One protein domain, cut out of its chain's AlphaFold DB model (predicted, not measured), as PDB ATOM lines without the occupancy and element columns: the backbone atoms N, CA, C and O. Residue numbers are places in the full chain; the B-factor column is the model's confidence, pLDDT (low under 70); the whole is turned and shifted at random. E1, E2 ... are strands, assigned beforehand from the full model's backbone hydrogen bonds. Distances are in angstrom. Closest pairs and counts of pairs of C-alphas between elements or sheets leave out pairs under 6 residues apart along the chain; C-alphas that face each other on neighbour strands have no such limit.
ATOM      1  N   TYR A 415     565.183 311.793 296.090       98.38
ATOM      2  CA  TYR A 415     564.756 311.609 294.706       98.38
ATOM      3  C   TYR A 415     565.986 311.632 293.805       98.38
ATOM      4  O   TYR A 415     566.696 312.637 293.752       98.38
ATOM      5  N   ALA A 416     566.245 310.543 293.086       97.94
ATOM      6  CA  ALA A 416     567.350 310.473 292.138       97.94
ATOM      7  C   ALA A 416     567.026 311.165 290.804       97.94
ATOM      8  O   ALA A 416     567.909 311.315 289.970       97.94
ATOM      9  N   ASN A 417     565.777 311.600 290.595       97.31
ATOM     10  CA  ASN A 417     565.323 312.348 289.417       97.31
ATOM     11  C   ASN A 417     565.696 311.680 288.075       97.31
ATOM     12  O   ASN A 417     565.959 312.368 287.089       97.31
ATOM     13  N   GLY A 418     565.727 310.345 288.028       96.81
ATOM     14  CA  GLY A 418     566.131 309.579 286.846       96.81
ATOM     15  C   GLY A 418     567.643 309.453 286.632       96.81
ATOM     16  O   GLY A 418     568.071 308.784 285.695       96.81
ATOM     17  N   THR A 419     568.463 310.046 287.501       97.31
ATOM     18  CA  THR A 419     569.914 309.832 287.516       97.31
ATOM     19  C   THR A 419     570.218 308.418 288.022       97.31
ATOM     20  O   THR A 419     569.726 308.046 289.087       97.31
ATOM     21  N   PRO A 420     571.035 307.622 287.309       97.94
ATOM     22  CA  PRO A 420     571.532 306.348 287.821       97.94
ATOM     23  C   PRO A 420     572.368 306.534 289.093       97.94
ATOM     24  O   PRO A 420     573.305 307.338 289.101       97.94
ATOM     25  N   ILE A 421     572.052 305.791 290.155       98.19
ATOM     26  CA  ILE A 421     572.708 305.928 291.464       98.19
ATOM     27  C   ILE A 421     573.259 304.612 292.012       98.19
ATOM     28  O   ILE A 421     572.716 303.532 291.775       98.19
ATOM     29  N   GLU A 422     574.304 304.742 292.827       98.00
ATOM     30  CA  GLU A 422     574.869 303.679 293.655       98.00
ATOM     31  C   GLU A 422     574.724 304.015 295.140       98.00
ATOM     32  O   GLU A 422     574.968 305.150 295.568       98.00
ATOM     33  N   ILE A 423     574.336 303.010 295.929       98.19
ATOM     34  CA  ILE A 423     574.146 303.114 297.379       98.19
ATOM     35  C   ILE A 423     575.114 302.155 298.073       98.19
ATOM     36  O   ILE A 423     575.094 300.948 297.823       98.19
ATOM     37  N   THR A 424     575.935 302.691 298.974       97.69
ATOM     38  CA  THR A 424     576.881 301.921 299.800       97.69
ATOM     39  C   THR A 424     576.748 302.301 301.272       97.69
ATOM     40  O   THR A 424     576.322 303.410 301.607       97.69
ATOM     41  N   ALA A 425     577.118 301.394 302.174       97.00
ATOM     42  CA  ALA A 425     577.203 301.698 303.598       97.00
ATOM     43  C   ALA A 425     578.266 302.779 303.858       97.00
ATOM     44  O   ALA A 425     579.397 302.662 303.390       97.00
ATOM     45  N   SER A 426     577.915 303.811 304.630       94.62
ATOM     46  CA  SER A 426     578.885 304.784 305.156       94.62
ATOM     47  C   SER A 426     579.181 304.548 306.642       94.62
ATOM     48  O   SER A 426     580.298 304.784 307.097       94.62
ATOM     49  N   SER A 427     578.202 304.023 307.379       94.06
ATOM     50  CA  SER A 427     578.310 303.500 308.743       94.06
ATOM     51  C   SER A 427     577.227 302.432 308.960       94.06
ATOM     52  O   SER A 427     576.522 302.046 308.029       94.06
ATOM     53  N   THR A 428     577.069 301.936 310.189       90.12
ATOM     54  CA  THR A 428     576.005 300.973 310.532       90.12
ATOM     55  C   THR A 428     574.595 301.555 310.375       90.12
ATOM     56  O   THR A 428     573.649 300.820 310.105       90.12
ATOM     57  N   ASP A 429     574.448 302.865 310.554       94.81
ATOM     58  CA  ASP A 429     573.179 303.591 310.603       94.81
ATOM     59  C   ASP A 429     573.008 304.607 309.463       94.81
ATOM     60  O   ASP A 429     572.007 305.326 309.438       94.81
ATOM     61  N   HIS A 430     573.958 304.671 308.524       96.88
ATOM     62  CA  HIS A 430     573.924 305.574 307.377       96.88
ATOM     63  C   HIS A 430     574.383 304.890 306.087       96.88
ATOM     64  O   HIS A 430     575.238 304.000 306.067       96.88
ATOM     65  N   VAL A 431     573.841 305.380 304.975       97.69
ATOM     66  CA  VAL A 431     574.292 305.062 303.620       97.69
ATOM     67  C   VAL A 431     574.791 306.324 302.930       97.69
ATOM     68  O   VAL A 431     574.403 307.442 303.277       97.69
ATOM     69  N   GLN A 432     575.663 306.149 301.948       96.69
ATOM     70  CA  GLN A 432     576.073 307.200 301.027       96.69
ATOM     71  C   GLN A 432     575.528 306.914 299.629       96.69
ATOM     72  O   GLN A 432     575.437 305.758 299.213       96.69
ATOM     73  N   ILE A 433     575.153 307.982 298.932       97.19
ATOM     74  CA  ILE A 433     574.560 307.942 297.598       97.19
ATOM     75  C   ILE A 433     575.501 308.669 296.644       97.19
ATOM     76  O   ILE A 433     575.886 309.819 296.879       97.19
ATOM     77  N   THR A 434     575.860 307.978 295.573       95.31
ATOM     78  CA  THR A 434     576.745 308.454 294.504       95.31
ATOM     79  C   THR A 434     576.027 308.304 293.172       95.31
ATOM     80  O   THR A 434     575.102 307.499 293.045       95.31
ATOM     81  N   LYS A 435     576.437 309.078 292.170       93.88
ATOM     82  CA  LYS A 435     576.030 308.787 290.796       93.88
ATOM     83  C   LYS A 435     576.788 307.564 290.306       93.88
ATOM     84  O   LYS A 435     577.973 307.423 290.591       93.88
ATOM     85  N   GLN A 436     576.114 306.706 289.555       91.94
ATOM     86  CA  GLN A 436     576.722 305.478 289.060       91.94
ATOM     87  C   GLN A 436     577.954 305.790 288.191       91.94
ATOM     88  O   GLN A 436     577.861 306.549 287.226       91.94
ATOM     89  N   GLY A 437     579.103 305.202 288.540       86.56
ATOM     90  CA  GLY A 437     580.385 305.438 287.862       86.56
ATOM     91  C   GLY A 437     581.183 306.653 288.360       86.56
ATOM     92  O   GLY A 437     582.278 306.894 287.854       86.56
ATOM     93  N   GLU A 438     580.684 307.397 289.353       86.31
ATOM     94  CA  GLU A 438     581.396 308.508 289.997       86.31
ATOM     95  C   GLU A 438     581.797 308.158 291.441       86.31
ATOM     96  O   GLU A 438     581.090 307.452 292.152       86.31
ATOM     97  N   THR A 439     582.922 308.701 291.919       82.56
ATOM     98  CA  THR A 439     583.393 308.506 293.307       82.56
ATOM     99  C   THR A 439     582.914 309.589 294.274       82.56
ATOM    100  O   THR A 439     583.050 309.443 295.489       82.56
ATOM    101  N   ALA A 440     582.399 310.705 293.756       84.25
ATOM    102  CA  ALA A 440     581.963 311.836 294.562       84.25
ATOM    103  C   ALA A 440     580.614 311.539 295.238       84.25
ATOM    104  O   ALA A 440     579.622 311.217 294.582       84.25
ATOM    105  N   VAL A 441     580.588 311.653 296.568       90.06
ATOM    106  CA  VAL A 441     579.393 311.412 297.384       90.06
ATOM    107  C   VAL A 441     578.469 312.620 297.315       90.06
ATOM    108  O   VAL A 441     578.805 313.682 297.834       90.06
ATOM    109  N   ALA A 442     577.276 312.428 296.753       91.25
ATOM    110  CA  ALA A 442     576.268 313.479 296.690       91.25
ATOM    111  C   ALA A 442     575.572 313.674 298.041       91.25
ATOM    112  O   ALA A 442     575.406 314.806 298.498       91.25
ATOM    113  N   PHE A 443     575.195 312.568 298.698       94.50
ATOM    114  CA  PHE A 443     574.508 312.593 299.990       94.50
ATOM    115  C   PHE A 443     574.998 311.494 300.930       94.50
ATOM    116  O   PHE A 443     575.299 310.379 300.503       94.50
ATOM    117  N   LYS A 444     574.975 311.790 302.230       94.62
ATOM    118  CA  LYS A 444     575.049 310.806 303.316       94.62
ATOM    119  C   LYS A 444     573.749 310.897 304.105       94.62
ATOM    120  O   LYS A 444     573.444 311.961 304.635       94.62
ATOM    121  N   VAL A 445     572.975 309.817 304.147       96.50
ATOM    122  CA  VAL A 445     571.636 309.812 304.757       96.50
ATOM    123  C   VAL A 445     571.479 308.655 305.748       96.50
ATOM    124  O   VAL A 445     572.071 307.595 305.533       96.50
ATOM    125  N   PRO A 446     570.675 308.807 306.817       97.31
ATOM    126  CA  PRO A 446     570.406 307.727 307.761       97.31
ATOM    127  C   PRO A 446     569.699 306.543 307.091       97.31
ATOM    128  O   PRO A 446     568.873 306.737 306.192       97.31
ATOM    129  N   SER A 447     569.926 305.330 307.590       96.31
ATOM    130  CA  SER A 447     569.319 304.084 307.097       96.31
ATOM    131  C   SER A 447     567.791 304.069 307.148       96.31
ATOM    132  O   SER A 447     567.141 303.326 306.420       96.31
ATOM    133  N   THR A 448     567.182 304.926 307.964       96.56
ATOM    134  CA  THR A 448     565.730 305.126 308.073       96.56
ATOM    135  C   THR A 448     565.111 305.949 306.934       96.56
ATOM    136  O   THR A 448     563.896 306.174 306.940       96.56
ATOM    137  N   SER A 449     565.918 306.397 305.968       96.88
ATOM    138  CA  SER A 449     565.498 307.237 304.837       96.88
ATOM    139  C   SER A 449     564.734 306.467 303.753       96.88
ATOM    140  O   SER A 449     564.801 305.238 303.663       96.88
ATOM    141  N   LYS A 450     563.995 307.219 302.927       97.88
ATOM    142  CA  LYS A 450     563.299 306.714 301.737       97.88
ATOM    143  C   LYS A 450     564.023 307.178 300.480       97.88
ATOM    144  O   LYS A 450     564.366 308.356 300.391       97.88
ATOM    145  N   ILE A 451     564.217 306.282 299.520       98.38
ATOM    146  CA  ILE A 451     564.926 306.577 298.271       98.38
ATOM    147  C   ILE A 451     564.017 306.248 297.087       98.38
ATOM    148  O   ILE A 451     563.498 305.140 296.997       98.38
ATOM    149  N   TYR A 452     563.841 307.216 296.194       98.62
ATOM    150  CA  TYR A 452     563.090 307.113 294.949       98.62
ATOM    151  C   TYR A 452     564.062 307.228 293.773       98.62
ATOM    152  O   TYR A 452     564.855 308.170 293.724       98.62
ATOM    153  N   GLY A 453     563.988 306.310 292.812       98.12
ATOM    154  CA  GLY A 453     564.739 306.403 291.558       98.12
ATOM    155  C   GLY A 453     564.221 307.532 290.660       98.12
ATOM    156  O   GLY A 453     564.990 308.184 289.953       98.12
ATOM    157  N   GLY A 454     562.912 307.789 290.709       97.81
ATOM    158  CA  GLY A 454     562.254 308.852 289.952       97.81
ATOM    159  C   GLY A 454     562.312 310.227 290.623       97.81
ATOM    160  O   GLY A 454     563.056 310.461 291.580       97.81
ATOM    161  N   ALA A 455     561.510 311.153 290.097       97.12
ATOM    162  CA  ALA A 455     561.371 312.512 290.616       97.12
ATOM    163  C   ALA A 455     560.087 312.690 291.449       97.12
ATOM    164  O   ALA A 455     559.210 311.824 291.497       97.12
ATOM    165  N   LYS A 456     559.978 313.846 292.106       95.62
ATOM    166  CA  LYS A 456     558.757 314.315 292.773       95.62
ATOM    167  C   LYS A 456     557.943 315.174 291.807       95.62
ATOM    168  O   LYS A 456     558.471 316.167 291.312       95.62
ATOM    169  N   GLU A 457     556.679 314.812 291.584       94.69
ATOM    170  CA  GLU A 457     555.724 315.559 290.739       94.69
ATOM    171  C   GLU A 457     556.271 315.889 289.329       94.69
ATOM    172  O   GLU A 457     556.017 316.960 288.777       94.69
ATOM    173  N   SER A 458     557.093 314.999 288.757       94.56
ATOM    174  CA  SER A 458     557.704 315.192 287.437       94.56
ATOM    175  C   SER A 458     558.081 313.861 286.788       94.56
ATOM    176  O   SER A 458     558.570 312.951 287.457       94.56
ATOM    177  N   THR A 459     557.863 313.758 285.479       96.81
ATOM    178  CA  THR A 459     558.141 312.555 284.683       96.81
ATOM    179  C   THR A 459     559.616 312.471 284.285       96.81
ATOM    180  O   THR A 459     560.213 313.474 283.886       96.81
ATOM    181  N   VAL A 460     560.194 311.267 284.334       97.50
ATOM    182  CA  VAL A 460     561.580 310.984 283.919       97.50
ATOM    183  C   VAL A 460     561.641 309.864 282.878       97.50
ATOM    184  O   VAL A 460     560.712 309.070 282.734       97.50
ATOM    185  N   ALA A 461     562.744 309.796 282.132       97.31
ATOM    186  CA  ALA A 461     562.900 308.820 281.053       97.31
ATOM    187  C   ALA A 461     563.189 307.398 281.560       97.31
ATOM    188  O   ALA A 461     562.642 306.436 281.040       97.31
ATOM    189  N   SER A 462     564.045 307.242 282.564       97.75
ATOM    190  CA  SER A 462     564.457 305.941 283.108       97.75
ATOM    191  C   SER A 462     565.009 306.126 284.513       97.75
ATOM    192  O   SER A 462     565.373 307.243 284.879       97.75
ATOM    193  N   THR A 463     565.122 305.046 285.282       98.50
ATOM    194  CA  THR A 463     565.759 305.071 286.606       98.50
ATOM    195  C   THR A 463     566.651 303.843 286.793       98.50
ATOM    196  O   THR A 463     566.411 302.782 286.212       98.50
ATOM    197  N   SER A 464     567.711 303.991 287.589       98.38
ATOM    198  CA  SER A 464     568.626 302.902 287.931       98.38
ATOM    199  C   SER A 464     569.117 303.077 289.362       98.38
ATOM    200  O   SER A 464     569.657 304.131 289.704       98.38
ATOM    201  N   ILE A 465     568.914 302.060 290.195       98.69
ATOM    202  CA  ILE A 465     569.425 302.004 291.564       98.69
ATOM    203  C   ILE A 465     570.242 300.724 291.718       98.69
ATOM    204  O   ILE A 465     569.693 299.628 291.626       98.69
ATOM    205  N   ASN A 466     571.536 300.860 292.001       98.38
ATOM    206  CA  ASN A 466     572.406 299.747 292.372       98.38
ATOM    207  C   ASN A 466     572.774 299.851 293.860       98.38
ATOM    208  O   ASN A 466     573.579 300.690 294.271       98.38
ATOM    209  N   MET A 467     572.149 299.018 294.691       98.25
ATOM    210  CA  MET A 467     572.400 298.960 296.125       98.25
ATOM    211  C   MET A 467     573.448 297.888 296.431       98.25
ATOM    212  O   MET A 467     573.165 296.691 296.418       98.25
ATOM    213  N   ILE A 468     574.663 298.341 296.727       97.75
ATOM    214  CA  ILE A 468     575.839 297.490 296.919       97.75
ATOM    215  C   ILE A 468     575.931 296.998 298.369       97.75
ATOM    216  O   ILE A 468     576.215 295.828 298.609       97.75
ATOM    217  N   SER A 469     575.693 297.876 299.346       97.81
ATOM    218  CA  SER A 469     575.740 297.519 300.768       97.81
ATOM    219  C   SER A 469     574.966 298.497 301.654       97.81
ATOM    220  O   SER A 469     574.585 299.589 301.225       97.81
ATOM    221  N   GLY A 470     574.761 298.113 302.915       97.31
ATOM    222  CA  GLY A 470     574.126 298.950 303.935       97.31
ATOM    223  C   GLY A 470     572.625 298.708 304.057       97.31
ATOM    224  O   GLY A 470     572.069 297.804 303.438       97.31
ATOM    225  N   THR A 471     571.962 299.507 304.891       97.50
ATOM    226  CA  THR A 471     570.518 299.383 305.134       97.50
ATOM    227  C   THR A 471     569.788 300.647 304.709       97.50
ATOM    228  O   THR A 471     570.172 301.747 305.103       97.50
ATOM    229  N   VAL A 472     568.703 300.477 303.955       97.25
ATOM    230  CA  VAL A 472     567.722 301.520 303.634       97.25
ATOM    231  C   VAL A 472     566.348 301.040 304.099       97.25
ATOM    232  O   VAL A 472     566.041 299.848 304.059       97.25
ATOM    233  N   ARG A 473     565.501 301.949 304.584       96.94
ATOM    234  CA  ARG A 473     564.153 301.599 305.042       96.94
ATOM    235  C   ARG A 473     563.237 301.304 303.868       96.94
ATOM    236  O   ARG A 473     562.655 300.225 303.799       96.94
ATOM    237  N   THR A 474     563.110 302.262 302.958       97.88
ATOM    238  CA  THR A 474     562.219 302.136 301.806       97.88
ATOM    239  C   THR A 474     562.934 302.542 300.535       97.88
ATOM    240  O   THR A 474     563.584 303.587 300.497       97.88
ATOM    241  N   MET A 475     562.767 301.738 299.495       98.31
ATOM    242  CA  MET A 475     563.310 302.000 298.172       98.31
ATOM    243  C   MET A 475     562.208 301.840 297.132       98.31
ATOM    244  O   MET A 475     561.475 300.857 297.168       98.31
ATOM    245  N   LEU A 476     562.081 302.809 296.232       98.38
ATOM    246  CA  LEU A 476     561.133 302.779 295.127       98.38
ATOM    247  C   LEU A 476     561.876 303.056 293.826       98.38
ATOM    248  O   LEU A 476     562.647 304.013 293.748       98.38
ATOM    249  N   GLY A 477     561.642 302.245 292.801       97.94
ATOM    250  CA  GLY A 477     562.249 302.461 291.491       97.94
ATOM    251  C   GLY A 477     561.662 303.664 290.748       97.94
ATOM    252  O   GLY A 477     562.385 304.354 290.029       97.94
ATOM    253  N   GLY A 478     560.372 303.943 290.953       97.56
ATOM    254  CA  GLY A 478     559.645 305.060 290.345       97.56
ATOM    255  C   GLY A 478     559.718 306.377 291.125       97.56
ATOM    256  O   GLY A 478     560.552 306.569 292.014       97.56
ATOM    257  N   GLY A 479     558.845 307.314 290.753       97.69
ATOM    258  CA  GLY A 479     558.720 308.633 291.373       97.69
ATOM    259  C   GLY A 479     557.627 308.709 292.445       97.69
ATOM    260  O   GLY A 479     557.111 307.698 292.924       97.69
ATOM    261  N   ASN A 480     557.277 309.934 292.835       97.31
ATOM    262  CA  ASN A 480     556.208 310.227 293.793       97.31
ATOM    263  C   ASN A 480     555.394 311.437 293.331       97.31
ATOM    264  O   ASN A 480     555.955 312.524 293.167       97.31
ATOM    265  N   SER A 481     554.078 311.292 293.194       96.69
ATOM    266  CA  SER A 481     553.193 312.441 293.009       96.69
ATOM    267  C   SER A 481     551.860 312.261 293.719       96.69
ATOM    268  O   SER A 481     551.238 311.203 293.672       96.69
ATOM    269  N   THR A 482     551.385 313.326 294.363       94.69
ATOM    270  CA  THR A 482     550.039 313.380 294.947       94.69
ATOM    271  C   THR A 482     549.015 314.027 294.017       94.69
ATOM    272  O   THR A 482     547.872 314.209 294.434       94.69
ATOM    273  N   LYS A 483     549.414 314.411 292.799       92.88
ATOM    274  CA  LYS A 483     548.613 315.202 291.863       92.88
ATOM    275  C   LYS A 483     548.549 314.516 290.499       92.88
ATOM    276  O   LYS A 483     549.566 314.058 289.983       92.88
ATOM    277  N   SER A 484     547.364 314.485 289.901       92.12
ATOM    278  CA  SER A 484     547.144 313.860 288.591       92.12
ATOM    279  C   SER A 484     547.657 314.693 287.413       92.12
ATOM    280  O   SER A 484     548.011 314.131 286.383       92.12
ATOM    281  N   ASP A 485     547.711 316.019 287.551       93.75
ATOM    282  CA  ASP A 485     548.167 316.956 286.512       93.75
ATOM    283  C   ASP A 485     549.699 317.036 286.386       93.75
ATOM    284  O   ASP A 485     550.226 317.519 285.385       93.75
ATOM    285  N   THR A 486     550.414 316.541 287.395       94.19
ATOM    286  CA  THR A 486     551.876 316.540 287.491       94.19
ATOM    287  C   THR A 486     552.367 315.150 287.914       94.19
ATOM    288  O   THR A 486     552.871 314.964 289.030       94.19
ATOM    289  N   PRO A 487     552.183 314.127 287.057       96.25
ATOM    290  CA  PRO A 487     552.548 312.756 287.382       96.25
ATOM    291  C   PRO A 487     554.067 312.584 287.453       96.25
ATOM    292  O   PRO A 487     554.843 313.250 286.759       96.25
ATOM    293  N   ALA A 488     554.490 311.644 288.292       97.56
ATOM    294  CA  ALA A 488     555.885 311.281 288.490       97.56
ATOM    295  C   ALA A 488     556.258 309.995 287.736       97.56
ATOM    296  O   ALA A 488     556.878 309.091 288.301       97.56
ATOM    297  N   ASP A 489     555.820 309.886 286.484       97.69
ATOM    298  CA  ASP A 489     555.955 308.675 285.673       97.69
ATOM    299  C   ASP A 489     557.410 308.386 285.274       97.69
ATOM    300  O   ASP A 489     558.254 309.284 285.190       97.69
ATOM    301  N   VAL A 490     557.690 307.115 284.980       98.12
ATOM    302  CA  VAL A 490     558.929 306.677 284.327       98.12
ATOM    303  C   VAL A 490     558.570 306.091 282.966       98.12
ATOM    304  O   VAL A 490     558.010 305.002 282.873       98.12
ATOM    305  N   THR A 491     558.868 306.811 281.889       95.81
ATOM    306  CA  THR A 491     558.403 306.418 280.545       95.81
ATOM    307  C   THR A 491     559.181 305.250 279.941       95.81
ATOM    308  O   THR A 491     558.681 304.577 279.042       95.81
ATOM    309  N   GLY A 492     560.394 304.992 280.414       94.12
ATOM    310  CA  GLY A 492     561.238 303.872 280.014       94.12
ATOM    311  C   GLY A 492     561.359 302.819 281.111       94.12
ATOM    312  O   GLY A 492     560.386 302.472 281.781       94.12
ATOM    313  N   LYS A 493     562.576 302.295 281.262       96.81
ATOM    314  CA  LYS A 493     562.901 301.205 282.181       96.81
ATOM    315  C   LYS A 493     563.280 301.716 283.569       96.81
ATOM    316  O   LYS A 493     564.084 302.642 283.704       96.81
ATOM    317  N   ILE A 494     562.755 301.042 284.584       98.69
ATOM    318  CA  ILE A 494     563.219 301.087 285.968       98.69
ATOM    319  C   ILE A 494     564.117 299.868 286.206       98.69
ATOM    320  O   ILE A 494     563.697 298.738 285.960       98.69
ATOM    321  N   SER A 495     565.340 300.085 286.693       98.56
ATOM    322  CA  SER A 495     566.271 299.006 287.060       98.56
ATOM    323  C   SER A 495     566.662 299.102 288.534       98.56
ATOM    324  O   SER A 495     567.136 300.144 288.983       98.56
ATOM    325  N   ILE A 496     566.485 298.018 289.286       98.88
ATOM    326  CA  ILE A 496     566.883 297.927 290.693       98.88
ATOM    327  C   ILE A 496     567.773 296.701 290.865       98.88
ATOM    328  O   ILE A 496     567.363 295.591 290.535       98.88
ATOM    329  N   GLN A 497     568.972 296.895 291.405       98.44
ATOM    330  CA  GLN A 497     569.910 295.830 291.747       98.44
ATOM    331  C   GLN A 497     570.208 295.869 293.247       98.44
ATOM    332  O   GLN A 497     570.516 296.931 293.788       98.44
ATOM    333  N   ILE A 498     570.116 294.723 293.922       98.69
ATOM    334  CA  ILE A 498     570.395 294.580 295.356       98.69
ATOM    335  C   ILE A 498     571.421 293.467 295.545       98.69
ATOM    336  O   ILE A 498     571.156 292.307 295.235       98.69
ATOM    337  N   GLN A 499     572.590 293.825 296.066       98.12
ATOM    338  CA  GLN A 499     573.703 292.905 296.292       98.12
ATOM    339  C   GLN A 499     573.622 292.228 297.672       98.12
ATOM    340  O   GLN A 499     572.799 292.579 298.518       98.12
ATOM    341  N   LYS A 500     574.509 291.258 297.913       96.31
ATOM    342  CA  LYS A 500     574.478 290.366 299.084       96.31
ATOM    343  C   LYS A 500     574.477 291.087 300.434       96.31
ATOM    344  O   LYS A 500     573.781 290.668 301.352       96.31
ATOM    345  N   ASP A 501     575.229 292.178 300.539       93.81
ATOM    346  CA  ASP A 501     575.410 292.923 301.791       93.81
ATOM    347  C   ASP A 501     574.446 294.120 301.918       93.81
ATOM    348  O   ASP A 501     574.617 294.992 302.778       93.81
ATOM    349  N   ALA A 502     573.436 294.191 301.046       98.06
ATOM    350  CA  ALA A 502     572.421 295.235 301.029       98.06
ATOM    351  C   ALA A 502     571.099 294.761 301.653       98.06
ATOM    352  O   ALA A 502     570.644 293.633 301.449       98.06
ATOM    353  N   THR A 503     570.462 295.654 302.415       97.88
ATOM    354  CA  THR A 503     569.185 295.394 303.090       97.88
ATOM    355  C   THR A 503     568.162 296.500 302.836       97.88
ATOM    356  O   THR A 503     568.382 297.659 303.195       97.88
ATOM    357  N   VAL A 504     566.989 296.127 302.317       98.38
ATOM    358  CA  VAL A 504     565.781 296.965 302.323       98.38
ATOM    359  C   VAL A 504     564.883 296.512 303.474       98.38
ATOM    360  O   VAL A 504     564.148 295.530 303.378       98.38
ATOM    361  N   SER A 505     564.978 297.218 304.601       96.50
ATOM    362  CA  SER A 505     564.468 296.752 305.902       96.50
ATOM    363  C   SER A 505     562.953 296.856 306.089       96.50
ATOM    364  O   SER A 505     562.413 296.230 306.999       96.50
ATOM    365  N   TYR A 506     562.251 297.623 305.251       96.88
ATOM    366  CA  TYR A 506     560.795 297.748 305.327       96.88
ATOM    367  C   TYR A 506     560.114 297.434 303.996       96.88
ATOM    368  O   TYR A 506     559.368 296.464 303.928       96.88
ATOM    369  N   LEU A 507     560.373 298.215 302.945       97.00
ATOM    370  CA  LEU A 507     559.603 298.087 301.708       97.00
ATOM    371  C   LEU A 507     560.434 298.406 300.462       97.00
ATOM    372  O   LEU A 507     561.008 299.491 300.353       97.00
ATOM    373  N   LEU A 508     560.449 297.471 299.517       98.31
ATOM    374  CA  LEU A 508     560.924 297.654 298.153       98.31
ATOM    375  C   LEU A 508     559.721 297.753 297.215       98.31
ATOM    376  O   LEU A 508     558.893 296.846 297.176       98.31
ATOM    377  N   VAL A 509     559.652 298.821 296.426       98.12
ATOM    378  CA  VAL A 509     558.639 298.998 295.384       98.12
ATOM    379  C   VAL A 509     559.333 299.070 294.027       98.12
ATOM    380  O   VAL A 509     560.226 299.891 293.828       98.12
ATOM    381  N   GLY A 510     558.937 298.216 293.088       96.69
ATOM    382  CA  GLY A 510     559.467 298.250 291.728       96.69
ATOM    383  C   GLY A 510     559.016 299.503 290.975       96.69
ATOM    384  O   GLY A 510     559.846 300.237 290.454       96.69
ATOM    385  N   GLY A 511     557.711 299.785 290.983       95.75
ATOM    386  CA  GLY A 511     557.124 301.010 290.428       95.75
ATOM    387  C   GLY A 511     557.288 302.255 291.315       95.75
ATOM    388  O   GLY A 511     558.222 302.372 292.111       95.75
ATOM    389  N   GLY A 512     556.370 303.215 291.163       95.50
ATOM    390  CA  GLY A 512     556.340 304.458 291.940       95.50
ATOM    391  C   GLY A 512     555.190 304.549 292.945       95.50
ATOM    392  O   GLY A 512     554.386 303.624 293.091       95.50
ATOM    393  N   TYR A 513     555.120 305.685 293.647       97.19
ATOM    394  CA  TYR A 513     554.100 305.967 294.662       97.19
ATOM    395  C   TYR A 513     552.989 306.880 294.111       97.19
ATOM    396  O   TYR A 513     553.290 307.976 293.620       97.19
ATOM    397  N   ARG A 514     551.717 306.464 294.242       95.75
ATOM    398  CA  ARG A 514     550.512 307.183 293.761       95.75
ATOM    399  C   ARG A 514     550.553 307.499 292.260       95.75
ATOM    400  O   ARG A 514     550.655 306.573 291.476       95.75
ATOM    401  N   TYR A 515     550.481 308.761 291.826       96.94
ATOM    402  CA  TYR A 515     550.470 309.128 290.400       96.94
ATOM    403  C   TYR A 515     551.872 308.969 289.781       96.94
ATOM    404  O   TYR A 515     552.588 309.948 289.556       96.94
ATOM    405  N   SER A 516     552.301 307.721 289.601       96.75
ATOM    406  CA  SER A 516     553.602 307.318 289.072       96.75
ATOM    407  C   SER A 516     553.494 305.909 288.494       96.75
ATOM    408  O   SER A 516     553.530 304.914 289.224       96.75
ATOM    409  N   LYS A 517     553.354 305.827 287.172       95.38
ATOM    410  CA  LYS A 517     553.366 304.565 286.422       95.38
ATOM    411  C   LYS A 517     554.658 304.381 285.636       95.38
ATOM    412  O   LYS A 517     555.404 305.337 285.406       95.38
ATOM    413  N   ALA A 518     554.914 303.147 285.213       96.50
ATOM    414  CA  ALA A 518     556.065 302.820 284.384       96.50
ATOM    415  C   ALA A 518     555.758 301.777 283.307       96.50
ATOM    416  O   ALA A 518     554.799 301.012 283.394       96.50
ATOM    417  N   ASN A 519     556.598 301.734 282.275       94.81
ATOM    418  CA  ASN A 519     556.474 300.728 281.223       94.81
ATOM    419  C   ASN A 519     557.147 299.407 281.617       94.81
ATOM    420  O   ASN A 519     556.540 298.350 281.476       94.81
ATOM    421  N   GLU A 520     558.373 299.460 282.136       97.81
ATOM    422  CA  GLU A 520     559.155 298.265 282.465       97.81
ATOM    423  C   GLU A 520     559.822 298.412 283.836       97.81
ATOM    424  O   GLU A 520     560.473 299.421 284.110       97.81
ATOM    425  N   VAL A 521     559.699 297.381 284.671       98.62
ATOM    426  CA  VAL A 521     560.436 297.225 285.930       98.62
ATOM    427  C   VAL A 521     561.288 295.968 285.855       98.62
ATOM    428  O   VAL A 521     560.778 294.874 285.624       98.62
ATOM    429  N   TYR A 522     562.582 296.123 286.117       98.69
ATOM    430  CA  TYR A 522     563.537 295.032 286.267       98.69
ATOM    431  C   TYR A 522     564.151 295.077 287.666       98.69
ATOM    432  O   TYR A 522     564.804 296.059 288.029       98.69
ATOM    433  N   ILE A 523     563.943 294.018 288.447       98.81
ATOM    434  CA  ILE A 523     564.487 293.861 289.795       98.81
ATOM    435  C   ILE A 523     565.427 292.661 289.802       98.81
ATOM    436  O   ILE A 523     565.033 291.553 289.445       98.81
ATOM    437  N   GLU A 524     566.653 292.874 290.261       98.56
ATOM    438  CA  GLU A 524     567.656 291.833 290.425       98.56
ATOM    439  C   GLU A 524     568.189 291.819 291.859       98.56
ATOM    440  O   GLU A 524     568.703 292.820 292.359       98.56
ATOM    441  N   ILE A 525     568.062 290.680 292.537       98.69
ATOM    442  CA  ILE A 525     568.505 290.486 293.920       98.69
ATOM    443  C   ILE A 525     569.530 289.353 293.943       98.69
ATOM    444  O   ILE A 525     569.204 288.197 293.684       98.69
ATOM    445  N   GLN A 526     570.773 289.683 294.281       98.12
ATOM    446  CA  GLN A 526     571.899 288.753 294.346       98.12
ATOM    447  C   GLN A 526     572.322 288.587 295.809       98.12
ATOM    448  O   GLN A 526     573.215 289.276 296.297       98.12
ATOM    449  N   GLY A 527     571.646 287.703 296.544       96.94
ATOM    450  CA  GLY A 527     571.960 287.412 297.948       96.94
ATOM    451  C   GLY A 527     571.482 288.439 298.984       96.94
ATOM    452  O   GLY A 527     571.708 288.214 300.171       96.94
ATOM    453  N   GLY A 528     570.870 289.553 298.570       97.69
ATOM    454  CA  GLY A 528     570.438 290.635 299.463       97.69
ATOM    455  C   GLY A 528     569.209 290.303 300.318       97.69
ATOM    456  O   GLY A 528     568.547 289.280 300.128       97.69
ATOM    457  N   THR A 529     568.884 291.192 301.262       97.94
ATOM    458  CA  THR A 529     567.702 291.058 302.133       97.94
ATOM    459  C   THR A 529     566.656 292.123 301.817       97.94
ATOM    460  O   THR A 529     566.943 293.320 301.835       97.94
ATOM    461  N   VAL A 530     565.414 291.705 301.586       98.06
ATOM    462  CA  VAL A 530     564.260 292.590 301.390       98.06
ATOM    463  C   VAL A 530     563.158 292.164 302.352       98.06
ATOM    464  O   VAL A 530     562.860 290.982 302.484       98.06
ATOM    465  N   SER A 531     562.540 293.109 303.054       95.88
ATOM    466  CA  SER A 531     561.411 292.783 303.929       95.88
ATOM    467  C   SER A 531     560.143 292.504 303.113       95.88
ATOM    468  O   SER A 531     559.685 291.364 303.055       95.88
ATOM    469  N   GLN A 532     559.617 293.508 302.409       95.44
ATOM    470  CA  GLN A 532     558.456 293.369 301.525       95.44
ATOM    471  C   GLN A 532     558.783 293.849 300.110       95.44
ATOM    472  O   GLN A 532     559.466 294.864 299.962       95.44
ATOM    473  N   LEU A 533     558.298 293.142 299.084       97.38
ATOM    474  CA  LEU A 533     558.541 293.473 297.673       97.38
ATOM    475  C   LEU A 533     557.229 293.665 296.912       97.38
ATOM    476  O   LEU A 533     556.474 292.711 296.723       97.38
ATOM    477  N   TYR A 534     556.975 294.902 296.471       97.06
ATOM    478  CA  TYR A 534     555.783 295.325 295.729       97.06
ATOM    479  C   TYR A 534     556.195 295.665 294.289       97.06
ATOM    480  O   TYR A 534     556.691 296.765 294.037       97.06
ATOM    481  N   PRO A 535     556.061 294.752 293.319       95.06
ATOM    482  CA  PRO A 535     556.753 294.919 292.044       95.06
ATOM    483  C   PRO A 535     556.153 296.007 291.143       95.06
ATOM    484  O   PRO A 535     556.896 296.712 290.465       95.06
ATOM    485  N   GLY A 536     554.833 296.190 291.146       92.94
ATOM    486  CA  GLY A 536     554.142 297.119 290.252       92.94
ATOM    487  C   GLY A 536     554.041 298.560 290.760       92.94
ATOM    488  O   GLY A 536     553.841 299.463 289.957       92.94
ATOM    489  N   GLY A 537     554.148 298.818 292.068       95.19
ATOM    490  CA  GLY A 537     553.859 300.148 292.625       95.19
ATOM    491  C   GLY A 537     553.193 300.135 294.002       95.19
ATOM    492  O   GLY A 537     552.902 299.083 294.573       95.19
ATOM    493  N   ASP A 538     552.977 301.335 294.538       95.94
ATOM    494  CA  ASP A 538     552.226 301.571 295.772       95.94
ATOM    495  C   ASP A 538     551.333 302.808 295.599       95.94
ATOM    496  O   ASP A 538     551.763 303.955 295.723       95.94
ATOM    497  N   ASP A 539     550.070 302.579 295.271       93.31
ATOM    498  CA  ASP A 539     549.056 303.624 295.161       93.31
ATOM    499  C   ASP A 539     548.549 304.085 296.541       93.31
ATOM    500  O   ASP A 539     548.179 305.245 296.754       93.31
ATOM    501  N   GLY A 540     548.544 303.163 297.506       90.56
ATOM    502  CA  GLY A 540     547.979 303.365 298.836       90.56
ATOM    503  C   GLY A 540     546.453 303.534 298.859       90.56
ATOM    504  O   GLY A 540     545.924 303.957 299.892       90.56
ATOM    505  N   GLY A 541     545.753 303.258 297.750       88.19
ATOM    506  CA  GLY A 541     544.308 303.456 297.608       88.19
ATOM    507  C   GLY A 541     543.919 304.934 297.684       88.19
ATOM    508  O   GLY A 541     542.934 305.291 298.336       88.19
ATOM    509  N   LYS A 542     544.760 305.820 297.131       90.19
ATOM    510  CA  LYS A 542     544.621 307.287 297.235       90.19
ATOM    511  C   LYS A 542     544.483 307.989 295.887       90.19
ATOM    512  O   LYS A 542     544.404 309.220 295.878       90.19
ATOM    513  N   THR A 543     544.462 307.257 294.778       92.19
ATOM    514  CA  THR A 543     544.233 307.832 293.446       92.19
ATOM    515  C   THR A 543     542.856 307.454 292.899       92.19
ATOM    516  O   THR A 543     541.970 307.036 293.642       92.19
ATOM    517  N   THR A 544     542.652 307.666 291.599       91.06
ATOM    518  CA  THR A 544     541.453 307.245 290.868       91.06
ATOM    519  C   THR A 544     541.449 305.755 290.522       91.06
ATOM    520  O   THR A 544     540.441 305.284 290.004       91.06
ATOM    521  N   ASN A 545     542.544 305.028 290.773       91.25
ATOM    522  CA  ASN A 545     542.600 303.590 290.536       91.25
ATOM    523  C   ASN A 545     541.600 302.834 291.424       91.25
ATOM    524  O   ASN A 545     541.446 303.097 292.616       91.25
ATOM    525  N   THR A 546     540.979 301.833 290.819       89.94
ATOM    526  CA  THR A 546     540.143 300.803 291.437       89.94
ATOM    527  C   THR A 546     540.614 299.437 290.939       89.94
ATOM    528  O   THR A 546     541.391 299.362 289.984       89.94
ATOM    529  N   ILE A 547     540.123 298.346 291.532       87.00
ATOM    530  CA  ILE A 547     540.489 296.994 291.081       87.00
ATOM    531  C   ILE A 547     540.119 296.737 289.605       87.00
ATOM    532  O   ILE A 547     540.816 296.010 288.900       87.00
ATOM    533  N   ASP A 548     539.076 297.403 289.107       87.50
ATOM    534  CA  ASP A 548     538.574 297.248 287.738       87.50
ATOM    535  C   ASP A 548     539.213 298.209 286.732       87.50
ATOM    536  O   ASP A 548     538.905 298.144 285.543       87.50
ATOM    537  N   THR A 549     540.098 299.106 287.179       91.88
ATOM    538  CA  THR A 549     540.723 300.099 286.296       91.88
ATOM    539  C   THR A 549     541.592 299.404 285.240       91.88
ATOM    540  O   THR A 549     542.573 298.744 285.604       91.88
ATOM    541  N   PRO A 550     541.293 299.561 283.935       93.12
ATOM    542  CA  PRO A 550     542.111 298.998 282.864       93.12
ATOM    543  C   PRO A 550     543.556 299.511 282.905       93.12
ATOM    544  O   PRO A 550     543.814 300.639 283.328       93.12
ATOM    545  N   LEU A 551     544.512 298.692 282.457       93.75
ATOM    546  CA  LEU A 551     545.945 298.995 282.562       93.75
ATOM    547  C   LEU A 551     546.338 300.315 281.870       93.75
ATOM    548  O   LEU A 551     547.163 301.061 282.390       93.75
ATOM    549  N   ASP A 552     545.739 300.626 280.719       92.75
ATOM    550  CA  ASP A 552     545.994 301.848 279.942       92.75
ATOM    551  C   ASP A 552     545.470 303.125 280.621       92.75
ATOM    552  O   ASP A 552     546.042 304.205 280.444       92.75
ATOM    553  N   GLN A 553     544.424 302.991 281.437       94.56
ATOM    554  CA  GLN A 553     543.822 304.066 282.229       94.56
ATOM    555  C   GLN A 553     544.423 304.185 283.632       94.56
ATOM    556  O   GLN A 553     544.243 305.207 284.294       94.56
ATOM    557  N   SER A 554     545.151 303.161 284.081       94.50
ATOM    558  CA  SER A 554     545.768 303.138 285.399       94.50
ATOM    559  C   SER A 554     546.773 304.283 285.569       94.50
ATOM    560  O   SER A 554     547.603 304.553 284.691       94.50
ATOM    561  N   VAL A 555     546.703 304.969 286.713       95.25
ATOM    562  CA  VAL A 555     547.610 306.079 287.070       95.25
ATOM    563  C   VAL A 555     548.766 305.645 287.981       95.25
ATOM    564  O   VAL A 555     549.728 306.390 288.155       95.25
ATOM    565  N   ASN A 556     548.689 304.425 288.518       96.12
ATOM    566  CA  ASN A 556     549.756 303.722 289.225       96.12
ATOM    567  C   ASN A 556     549.807 302.270 288.743       96.12
ATOM    568  O   ASN A 556     548.857 301.509 288.936       96.12
ATOM    569  N   GLY A 557     550.906 301.868 288.122       94.94
ATOM    570  CA  GLY A 557     550.992 300.544 287.525       94.94
ATOM    571  C   GLY A 557     552.221 300.363 286.660       94.94
ATOM    572  O   GLY A 557     552.943 301.320 286.368       94.94
ATOM    573  N   VAL A 558     552.451 299.117 286.255       96.88
ATOM    574  CA  VAL A 558     553.601 298.726 285.440       96.88
ATOM    575  C   VAL A 558     553.153 297.793 284.327       96.88
ATOM    576  O   VAL A 558     552.535 296.767 284.584       96.88
ATOM    577  N   LYS A 559     553.497 298.094 283.075       96.75
ATOM    578  CA  LYS A 559     553.111 297.216 281.961       96.75
ATOM    579  C   LYS A 559     553.830 295.862 282.005       96.75
ATOM    580  O   LYS A 559     553.189 294.832 281.800       96.75
ATOM    581  N   THR A 560     555.132 295.858 282.286       98.19
ATOM    582  CA  THR A 560     555.936 294.632 282.371       98.19
ATOM    583  C   THR A 560     556.855 294.633 283.589       98.19
ATOM    584  O   THR A 560     557.629 295.567 283.791       98.19
ATOM    585  N   VAL A 561     556.796 293.561 284.377       98.62
ATOM    586  CA  VAL A 561     557.669 293.313 285.531       98.62
ATOM    587  C   VAL A 561     558.558 292.103 285.249       98.62
ATOM    588  O   VAL A 561     558.103 291.067 284.766       98.62
ATOM    589  N   THR A 562     559.838 292.210 285.591       98.75
ATOM    590  CA  THR A 562     560.769 291.082 285.655       98.75
ATOM    591  C   THR A 562     561.494 291.093 286.994       98.75
ATOM    592  O   THR A 562     562.101 292.099 287.360       98.75
ATOM    593  N   ILE A 563     561.444 289.974 287.718       98.81
ATOM    594  CA  ILE A 563     562.140 289.790 288.996       98.81
ATOM    595  C   ILE A 563     563.079 288.596 288.872       98.81
ATOM    596  O   ILE A 563     562.624 287.484 288.610       98.81
ATOM    597  N   ASN A 564     564.365 288.814 289.122       98.69
ATOM    598  CA  ASN A 564     565.380 287.772 289.202       98.69
ATOM    599  C   ASN A 564     566.013 287.791 290.593       98.69
ATOM    600  O   ASN A 564     566.653 288.766 290.977       98.69
ATOM    601  N   MET A 565     565.856 286.713 291.353       98.62
ATOM    602  CA  MET A 565     566.467 286.559 292.669       98.62
ATOM    603  C   MET A 565     567.325 285.299 292.696       98.62
ATOM    604  O   MET A 565     566.840 284.211 292.401       98.62
ATOM    605  N   ASN A 566     568.594 285.438 293.072       97.94
ATOM    606  CA  ASN A 566     569.510 284.322 293.274       97.94
ATOM    607  C   ASN A 566     570.151 284.436 294.662       97.94
ATOM    608  O   ASN A 566     570.959 285.328 294.931       97.94
ATOM    609  N   GLY A 567     569.752 283.542 295.562       96.56
ATOM    610  CA  GLY A 567     570.034 283.649 296.987       96.56
ATOM    611  C   GLY A 567     569.304 284.818 297.657       96.56
ATOM    612  O   GLY A 567     568.541 285.550 297.031       96.56
ATOM    613  N   GLY A 568     569.574 285.016 298.946       97.06
ATOM    614  CA  GLY A 568     569.038 286.135 299.726       97.06
ATOM    615  C   GLY A 568     567.771 285.794 300.504       97.06
ATOM    616  O   GLY A 568     567.388 284.626 300.626       97.06
ATOM    617  N   VAL A 569     567.144 286.825 301.071       97.81
ATOM    618  CA  VAL A 569     566.040 286.682 302.031       97.81
ATOM    619  C   VAL A 569     564.901 287.651 301.714       97.81
ATOM    620  O   VAL A 569     565.120 288.859 301.648       97.81
ATOM    621  N   ILE A 570     563.680 287.122 301.599       97.31
ATOM    622  CA  ILE A 570     562.429 287.884 301.682       97.31
ATOM    623  C   ILE A 570     561.833 287.669 303.078       97.31
ATOM    624  O   ILE A 570     561.264 286.614 303.355       97.31
ATOM    625  N   ALA A 571     561.995 288.645 303.973       95.00
ATOM    626  CA  ALA A 571     561.706 288.472 305.402       95.00
ATOM    627  C   ALA A 571     560.230 288.670 305.794       95.00
ATOM    628  O   ALA A 571     559.813 288.201 306.849       95.00
ATOM    629  N   GLY A 572     559.457 289.379 304.970       93.12
ATOM    630  CA  GLY A 572     558.032 289.642 305.163       93.12
ATOM    631  C   GLY A 572     557.194 288.951 304.096       93.12
ATOM    632  O   GLY A 572     556.532 287.965 304.386       93.12
ATOM    633  N   GLY A 573     557.243 289.436 302.854       93.38
ATOM    634  CA  GLY A 573     556.490 288.827 301.756       93.38
ATOM    635  C   GLY A 573     556.824 289.392 300.380       93.38
ATOM    636  O   GLY A 573     557.193 290.562 300.245       93.38
ATOM    637  N   ILE A 574     556.690 288.557 299.352       95.88
ATOM    638  CA  ILE A 574     556.883 288.938 297.950       95.88
ATOM    639  C   ILE A 574     555.557 288.885 297.195       95.88
ATOM    640  O   ILE A 574     554.866 287.870 297.231       95.88
ATOM    641  N   GLY A 575     555.222 289.969 296.495       95.81
ATOM    642  CA  GLY A 575     554.242 289.936 295.415       95.81
ATOM    643  C   GLY A 575     554.935 289.659 294.091       95.81
ATOM    644  O   GLY A 575     555.972 290.255 293.800       95.81
ATOM    645  N   CYS A 576     554.361 288.778 293.282       96.50
ATOM    646  CA  CYS A 576     554.860 288.484 291.943       96.50
ATOM    647  C   CYS A 576     554.291 289.431 290.886       96.50
ATOM    648  O   CYS A 576     554.892 289.581 289.835       96.50
ATOM    649  N   GLY A 577     553.178 290.102 291.153       93.69
ATOM    650  CA  GLY A 577     552.546 291.090 290.289       93.69
ATOM    651  C   GLY A 577     551.664 292.039 291.098       93.69
ATOM    652  O   GLY A 577     551.515 291.910 292.316       93.69
ATOM    653  N   GLY A 578     551.094 293.030 290.422       89.12
ATOM    654  CA  GLY A 578     550.350 294.099 291.075       89.12
ATOM    655  C   GLY A 578     551.232 294.916 292.019       89.12
ATOM    656  O   GLY A 578     552.446 295.023 291.860       89.12
ATOM    657  N   GLY A 579     550.612 295.508 293.025       88.12
ATOM    658  CA  GLY A 579     551.264 296.317 294.044       88.12
ATOM    659  C   GLY A 579     550.286 296.574 295.177       88.12
ATOM    660  O   GLY A 579     549.323 295.825 295.335       88.12
ATOM    661  N   ASN A 580     550.513 297.627 295.951       91.88
ATOM    662  CA  ASN A 580     549.603 297.987 297.031       91.88
ATOM    663  C   ASN A 580     548.571 299.032 296.585       91.88
ATOM    664  O   ASN A 580     548.935 300.082 296.060       91.88
ATOM    665  N   GLY A 581     547.292 298.783 296.875       90.06
ATOM    666  CA  GLY A 581     546.229 299.789 296.782       90.06
ATOM    667  C   GLY A 581     545.680 300.048 295.377       90.06
ATOM    668  O   GLY A 581     545.467 301.203 295.039       90.06
ATOM    669  N   TYR A 582     545.409 299.009 294.583       91.75
ATOM    670  CA  TYR A 582     544.899 299.103 293.199       91.75
ATOM    671  C   TYR A 582     545.944 299.445 292.133       91.75
ATOM    672  O   TYR A 582     545.621 299.917 291.044       91.75
ATOM    673  N   THR A 583     547.215 299.169 292.408       94.31
ATOM    674  CA  THR A 583     548.254 299.136 291.374       94.31
ATOM    675  C   THR A 583     547.971 298.024 290.359       94.31
ATOM    676  O   THR A 583     547.773 296.869 290.751       94.31
ATOM    677  N   HIS A 584     548.032 298.343 289.063       95.69
ATOM    678  CA  HIS A 584     547.800 297.385 287.974       95.69
ATOM    679  C   HIS A 584     549.117 297.014 287.272       95.69
ATOM    680  O   HIS A 584     549.826 297.875 286.752       95.69
ATOM    681  N   THR A 585     549.471 295.729 287.273       97.56
ATOM    682  CA  THR A 585     550.560 295.166 286.463       97.56
ATOM    683  C   THR A 585     550.019 294.468 285.216       97.56
ATOM    684  O   THR A 585     549.069 293.713 285.327       97.56
ATOM    685  N   GLY A 586     550.619 294.659 284.045       97.62
ATOM    686  CA  GLY A 586     550.263 293.854 282.871       97.62
ATOM    687  C   GLY A 586     550.792 292.426 283.007       97.62
ATOM    688  O   GLY A 586     550.161 291.560 283.606       97.62
ATOM    689  N   VAL A 587     552.000 292.199 282.497       98.19
ATOM    690  CA  VAL A 587     552.666 290.888 282.539       98.19
ATOM    691  C   VAL A 587     553.806 290.905 283.550       98.19
ATOM    692  O   VAL A 587     554.616 291.834 283.562       98.19
ATOM    693  N   SER A 588     553.913 289.857 284.363       98.44
ATOM    694  CA  SER A 588     555.026 289.667 285.286       98.44
ATOM    695  C   SER A 588     555.710 288.315 285.122       98.44
ATOM    696  O   SER A 588     555.061 287.270 285.102       98.44
ATOM    697  N   THR A 589     557.040 288.336 285.035       98.69
ATOM    698  CA  THR A 589     557.895 287.143 285.012       98.69
ATOM    699  C   THR A 589     558.832 287.149 286.214       98.69
ATOM    700  O   THR A 589     559.613 288.081 286.407       98.69
ATOM    701  N   VAL A 590     558.773 286.096 287.024       98.81
ATOM    702  CA  VAL A 590     559.494 285.996 288.294       98.81
ATOM    703  C   VAL A 590     560.339 284.726 288.308       98.81
ATOM    704  O   VAL A 590     559.828 283.628 288.117       98.81
ATOM    705  N   THR A 591     561.637 284.862 288.556       98.75
ATOM    706  CA  THR A 591     562.563 283.741 288.750       98.75
ATOM    707  C   THR A 591     563.256 283.898 290.094       98.75
ATOM    708  O   THR A 591     563.960 284.883 290.316       98.75
ATOM    709  N   ILE A 592     563.077 282.932 290.994       98.81
ATOM    710  CA  ILE A 592     563.692 282.943 292.327       98.81
ATOM    711  C   ILE A 592     564.433 281.628 292.546       98.81
ATOM    712  O   ILE A 592     563.858 280.553 292.407       98.81
ATOM    713  N   GLN A 593     565.715 281.704 292.887       98.62
ATOM    714  CA  GLN A 593     566.583 280.545 293.059       98.62
ATOM    715  C   GLN A 593     567.278 280.601 294.416       98.62
ATOM    716  O   GLN A 593     567.847 281.627 294.780       98.62
ATOM    717  N   ASN A 594     567.279 279.485 295.146       98.12
ATOM    718  CA  ASN A 594     568.055 279.288 296.377       98.12
ATOM    719  C   ASN A 594     567.835 280.367 297.462       98.12
ATOM    720  O   ASN A 594     568.747 280.672 298.232       98.12
ATOM    721  N   ALA A 595     566.646 280.969 297.513       98.25
ATOM    722  CA  ALA A 595     566.300 282.033 298.452       98.25
ATOM    723  C   ALA A 595     565.541 281.511 299.682       98.25
ATOM    724  O   ALA A 595     564.981 280.411 299.679       98.25
ATOM    725  N   THR A 596     565.488 282.334 300.729       98.00
ATOM    726  CA  THR A 596     564.606 282.134 301.891       98.00
ATOM    727  C   THR A 596     563.419 283.091 301.803       98.00
ATOM    728  O   THR A 596     563.632 284.298 301.702       98.00
ATOM    729  N   ILE A 597     562.185 282.582 301.832       97.69
ATOM    730  CA  ILE A 597     560.966 283.378 301.607       97.69
ATOM    731  C   ILE A 597     559.977 283.157 302.756       97.69
ATOM    732  O   ILE A 597     559.579 282.028 303.022       97.69
ATOM    733  N   ALA A 598     559.564 284.239 303.422       96.00
ATOM    734  CA  ALA A 598     558.583 284.183 304.506       96.00
ATOM    735  C   ALA A 598     557.141 283.971 304.011       96.00
ATOM    736  O   ALA A 598     556.468 283.052 304.475       96.00
ATOM    737  N   ALA A 599     556.692 284.797 303.062       95.69
ATOM    738  CA  ALA A 599     555.362 284.729 302.461       95.69
ATOM    739  C   ALA A 599     555.422 284.991 300.952       95.69
ATOM    740  O   ALA A 599     556.278 285.746 300.473       95.69
ATOM    741  N   PHE A 600     554.508 284.379 300.203       97.06
ATOM    742  CA  PHE A 600     554.478 284.427 298.743       97.06
ATOM    743  C   PHE A 600     553.073 284.727 298.233       97.06
ATOM    744  O   PHE A 600     552.117 284.032 298.572       97.06
ATOM    745  N   TYR A 601     552.963 285.736 297.372       96.06
ATOM    746  CA  TYR A 601     551.705 286.126 296.758       96.06
ATOM    747  C   TYR A 601     551.865 286.278 295.248       96.06
ATOM    748  O   TYR A 601     552.871 286.818 294.776       96.06
ATOM    749  N   GLY A 602     550.846 285.887 294.485       95.50
ATOM    750  CA  GLY A 602     550.712 286.336 293.100       95.50
ATOM    751  C   GLY A 602     550.543 287.852 293.069       95.50
ATOM    752  O   GLY A 602     551.467 288.555 292.673       95.50
ATOM    753  N   THR A 603     549.423 288.369 293.577       94.06
ATOM    754  CA  THR A 603     549.226 289.811 293.803       94.06
ATOM    755  C   THR A 603     549.145 290.167 295.282       94.06
ATOM    756  O   THR A 603     548.612 289.419 296.100       94.06
ATOM    757  N   LEU A 604     549.690 291.331 295.634       90.56
ATOM    758  CA  LEU A 604     549.628 291.886 296.987       90.56
ATOM    759  C   LEU A 604     548.347 292.692 297.231       90.56
ATOM    760  O   LEU A 604     547.520 292.827 296.338       90.56
ATOM    761  N   SER A 605     548.216 293.218 298.453       89.19
ATOM    762  CA  SER A 605     547.080 293.990 298.971       89.19
ATOM    763  C   SER A 605     546.397 294.885 297.933       89.19
ATOM    764  O   SER A 605     546.885 295.970 297.605       89.19
ATOM    765  N   ASN A 606     545.218 294.453 297.478       90.06
ATOM    766  CA  ASN A 606     544.364 295.167 296.524       90.06
ATOM    767  C   ASN A 606     545.002 295.378 295.132       90.06
ATOM    768  O   ASN A 606     544.555 296.239 294.383       90.06
ATOM    769  N   GLY A 607     546.067 294.656 294.782       92.38
ATOM    770  CA  GLY A 607     546.761 294.770 293.498       92.38
ATOM    771  C   GLY A 607     546.106 293.955 292.383       92.38
ATOM    772  O   GLY A 607     545.431 292.958 292.636       92.38
ATOM    773  N   ARG A 608     546.353 294.347 291.130       93.56
ATOM    774  CA  ARG A 608     545.896 293.617 289.942       93.56
ATOM    775  C   ARG A 608     547.056 293.208 289.043       93.56
ATOM    776  O   ARG A 608     547.995 293.986 288.877       93.56
ATOM    777  N   ALA A 609     546.973 292.023 288.446       96.75
ATOM    778  CA  ALA A 609     547.859 291.612 287.361       96.75
ATOM    779  C   ALA A 609     547.081 290.974 286.197       96.75
ATOM    780  O   ALA A 609     546.143 290.226 286.452       96.75
ATOM    781  N   ASP A 610     547.467 291.209 284.942       97.19
ATOM    782  CA  ASP A 610     546.865 290.479 283.813       97.19
ATOM    783  C   ASP A 610     547.434 289.054 283.731       97.19
ATOM    784  O   ASP A 610     546.681 288.081 283.642       97.19
ATOM    785  N   GLU A 611     548.759 288.920 283.823       98.12
ATOM    786  CA  GLU A 611     549.458 287.636 283.743       98.12
ATOM    787  C   GLU A 611     550.662 287.578 284.691       98.12
ATOM    788  O   GLU A 611     551.478 288.500 284.747       98.12
ATOM    789  N   ILE A 612     550.802 286.471 285.420       98.69
ATOM    790  CA  ILE A 612     551.953 286.185 286.278       98.69
ATOM    791  C   ILE A 612     552.504 284.802 285.941       98.69
ATOM    792  O   ILE A 612     551.781 283.812 286.004       98.69
ATOM    793  N   THR A 613     553.806 284.726 285.684       98.62
ATOM    794  CA  THR A 613     554.558 283.467 285.640       98.62
ATOM    795  C   THR A 613     555.700 283.528 286.648       98.62
ATOM    796  O   THR A 613     556.584 284.376 286.520       98.62
ATOM    797  N   ALA A 614     555.711 282.633 287.640       98.75
ATOM    798  CA  ALA A 614     556.795 282.523 288.612       98.75
ATOM    799  C   ALA A 614     557.421 281.125 288.621       98.75
ATOM    800  O   ALA A 614     556.728 280.124 288.782       98.75
ATOM    801  N   THR A 615     558.747 281.062 288.513       98.62
ATOM    802  CA  THR A 615     559.540 279.847 288.729       98.62
ATOM    803  C   THR A 615     560.399 280.018 289.976       98.62
ATOM    804  O   THR A 615     561.247 280.908 290.049       98.62
ATOM    805  N   VAL A 616     560.169 279.161 290.965       98.75
ATOM    806  CA  VAL A 616     560.811 279.184 292.279       98.75
ATOM    807  C   VAL A 616     561.560 277.867 292.465       98.75
ATOM    808  O   VAL A 616     560.949 276.805 292.549       98.75
ATOM    809  N   THR A 617     562.889 277.915 292.523       98.69
ATOM    810  CA  THR A 617     563.741 276.719 292.512       98.69
ATOM    811  C   THR A 617     564.646 276.669 293.736       98.69
ATOM    812  O   THR A 617     565.318 277.644 294.066       98.69
ATOM    813  N   GLY A 618     564.684 275.529 294.427       98.38
ATOM    814  CA  GLY A 618     565.598 275.302 295.552       98.38
ATOM    815  C   GLY A 618     565.392 276.232 296.754       98.38
ATOM    816  O   GLY A 618     566.300 276.369 297.571       98.38
ATOM    817  N   CYS A 619     564.240 276.901 296.857       98.56
ATOM    818  CA  CYS A 619     563.968 277.887 297.904       98.56
ATOM    819  C   CYS A 619     563.446 277.237 299.192       98.56
ATOM    820  O   CYS A 619     562.913 276.127 299.179       98.56
ATOM    821  N   THR A 620     563.590 277.946 300.311       98.31
ATOM    822  CA  THR A 620     563.105 277.510 301.630       98.31
ATOM    823  C   THR A 620     562.033 278.464 302.148       98.31
ATOM    824  O   THR A 620     562.230 279.680 302.135       98.31
ATOM    825  N   PHE A 621     560.929 277.900 302.639       97.81
ATOM    826  CA  PHE A 621     559.833 278.586 303.325       97.81
ATOM    827  C   PHE A 621     559.867 278.220 304.815       97.81
ATOM    828  O   PHE A 621     559.235 277.235 305.221       97.81
ATOM    829  N   PRO A 622     560.649 278.948 305.632       96.62
ATOM    830  CA  PRO A 622     560.935 278.531 306.995       96.62
ATOM    831  C   PRO A 622     559.824 278.921 307.977       96.62
ATOM    832  O   PRO A 622     558.852 279.608 307.648       96.62
ATOM    833  N   THR A 623     559.998 278.492 309.222       96.12
ATOM    834  CA  THR A 623     559.219 278.923 310.395       96.12
ATOM    835  C   THR A 623     559.786 280.187 311.051       96.12
ATOM    836  O   THR A 623     559.062 280.931 311.717       96.12
ATOM    837  N   SER A 624     561.077 280.472 310.853       94.44
ATOM    838  CA  SER A 624     561.750 281.656 311.388       94.44
ATOM    839  C   SER A 624     562.855 282.165 310.464       94.44
ATOM    840  O   SER A 624     563.464 281.404 309.717       94.44
ATOM    841  N   ILE A 625     563.134 283.467 310.532       92.94
ATOM    842  CA  ILE A 625     564.253 284.117 309.839       92.94
ATOM    843  C   ILE A 625     565.059 284.884 310.885       92.94
ATOM    844  O   ILE A 625     564.498 285.636 311.682       92.94
ATOM    845  N   ASN A 626     566.382 284.682 310.913       86.56
ATOM    846  CA  ASN A 626     567.291 285.303 311.888       86.56
ATOM    847  C   ASN A 626     566.832 285.133 313.356       86.56
ATOM    848  O   ASN A 626     566.931 286.056 314.161       86.56
ATOM    849  N   GLY A 627     566.280 283.962 313.698       88.06
ATOM    850  CA  GLY A 627     565.776 283.651 315.043       88.06
ATOM    851  C   GLY A 627     564.432 284.299 315.404       88.06
ATOM    852  O   GLY A 627     563.960 284.122 316.524       88.06
ATOM    853  N   THR A 628     563.799 285.026 314.478       90.19
ATOM    854  CA  THR A 628     562.464 285.612 314.668       90.19
ATOM    855  C   THR A 628     561.421 284.752 313.965       90.19
ATOM    856  O   THR A 628     561.522 284.524 312.760       90.19
ATOM    857  N   ALA A 629     560.424 284.273 314.710       93.00
ATOM    858  CA  ALA A 629     559.313 283.508 314.149       93.00
ATOM    859  C   ALA A 629     558.526 284.346 313.131       93.00
ATOM    860  O   ALA A 629     558.215 285.515 313.382       93.00
ATOM    861  N   ILE A 630     558.192 283.739 311.994       92.31
ATOM    862  CA  ILE A 630     557.355 284.368 310.972       92.31
ATOM    863  C   ILE A 630     555.902 284.277 311.442       92.31
ATOM    864  O   ILE A 630     555.394 283.182 311.671       92.31
ATOM    865  N   LYS A 631     555.244 285.429 311.610       81.62
ATOM    866  CA  LYS A 631     553.843 285.490 312.061       81.62
ATOM    867  C   LYS A 631     552.868 285.065 310.968       81.62
ATOM    868  O   LYS A 631     551.989 284.251 311.222       81.62
ATOM    869  N   ASP A 632     553.075 285.590 309.765       83.06
ATOM    870  CA  ASP A 632     552.149 285.462 308.645       83.06
ATOM    871  C   ASP A 632     552.792 284.573 307.572       83.06
ATOM    872  O   ASP A 632     553.426 285.046 306.630       83.06
TER     873      ASP A 632
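What this domain is: This is residues 415 to 632 of the 1277 residues of an uncharacterized protein of Parabacteroides distasonis (UniProt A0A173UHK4). The chain is wound in stacked turns, a solenoid whose strands pile side by side into two walls: E1, E5, E6, E7, E9, E11 and E13 along one, and E4, the ends of E5 and E6, E8, E10 and E12 along the other. At one end of the stack E2 and E3 fold back beside E1; the loop 535 to 556 swings out to 23 A from the mean of all C-alphas. The printed part has 218 residues, no named helix and thirteen strands, E1 to E13 in order, in one branched, twisted sheet, parallel but for E1 with E2 and E2 with E3. The class is all strand, compact, with a radius of gyration of the C-alphas of 16.0 A and spans of 43 by 41 by 25 A.

Where its parts are: E1, residues 421 to 425, begins at C-alpha (572.708, 305.928, 291.464). E2 is 430 to 435, E3 441 to 446 and E4 450 to 452. E5, 463 to 476, bends by 172 degrees at residue 473, and E6, 490 to 509, the longest strand by residues, by 163 degrees at residue 504. E7, 518 to 526, is 23.4 A long; E8 is 529 to 534. E9, 557 to 566, is 25.3 A long, and E10, 569 to 577, is 18.4 A. E11, 584 to 593, is 25.7 A long; E12 is 600 to 603. E13, 608 to 617, is 24.7 A long and ends at C-alpha (563.741, 276.719, 292.512).

How they stand to each other: E1, E2 and E3 form a meander, each strand the antiparallel neighbour of the one before, with hairpins E1 and E2, N 422 to O 434 at 2.9 A, and E2 and E3, N 431 to O 445 at 2.9 A. E1 and E4 lie on one side of E5, E6 on the other; N 466 and O 421 are 2.9 A apart, N 476 and O 451 2.8 A, N 465 and O 495 2.9 A. E7 and E8 lie on the other side of E6 from E5, E7 beside residues 490 to 500, with N 494 to O 520 at 2.8 A, and E8 beside 503 to 509, with N 504 to O 529 at 2.8 A. Parallel pairs continue from E7 to E9, N 521 to O 560 at 2.9 A; E9 to E11, N 561 to O 587 at 2.9 A; and E11 to E13, N 588 to O 611 at 2.8 A. From E8 they continue to E10, N 530 to O 569 at 2.9 A, and E12, N 577 to O 602 at 2.8 A. The closest C-alphas of E10 and E13, Gly 577 and Ala 609, are 5.6 A apart; E7 and E10 are apart.

The domain as a whole: The C-alphas farthest apart, of Asp 485 and Gly 627, are 47.3 A apart. The printed part has no cut. The links E5 to E6 and E8 to E9 are long. Mean pLDDT of the printed part is 95.6, and no printed residue is under 70.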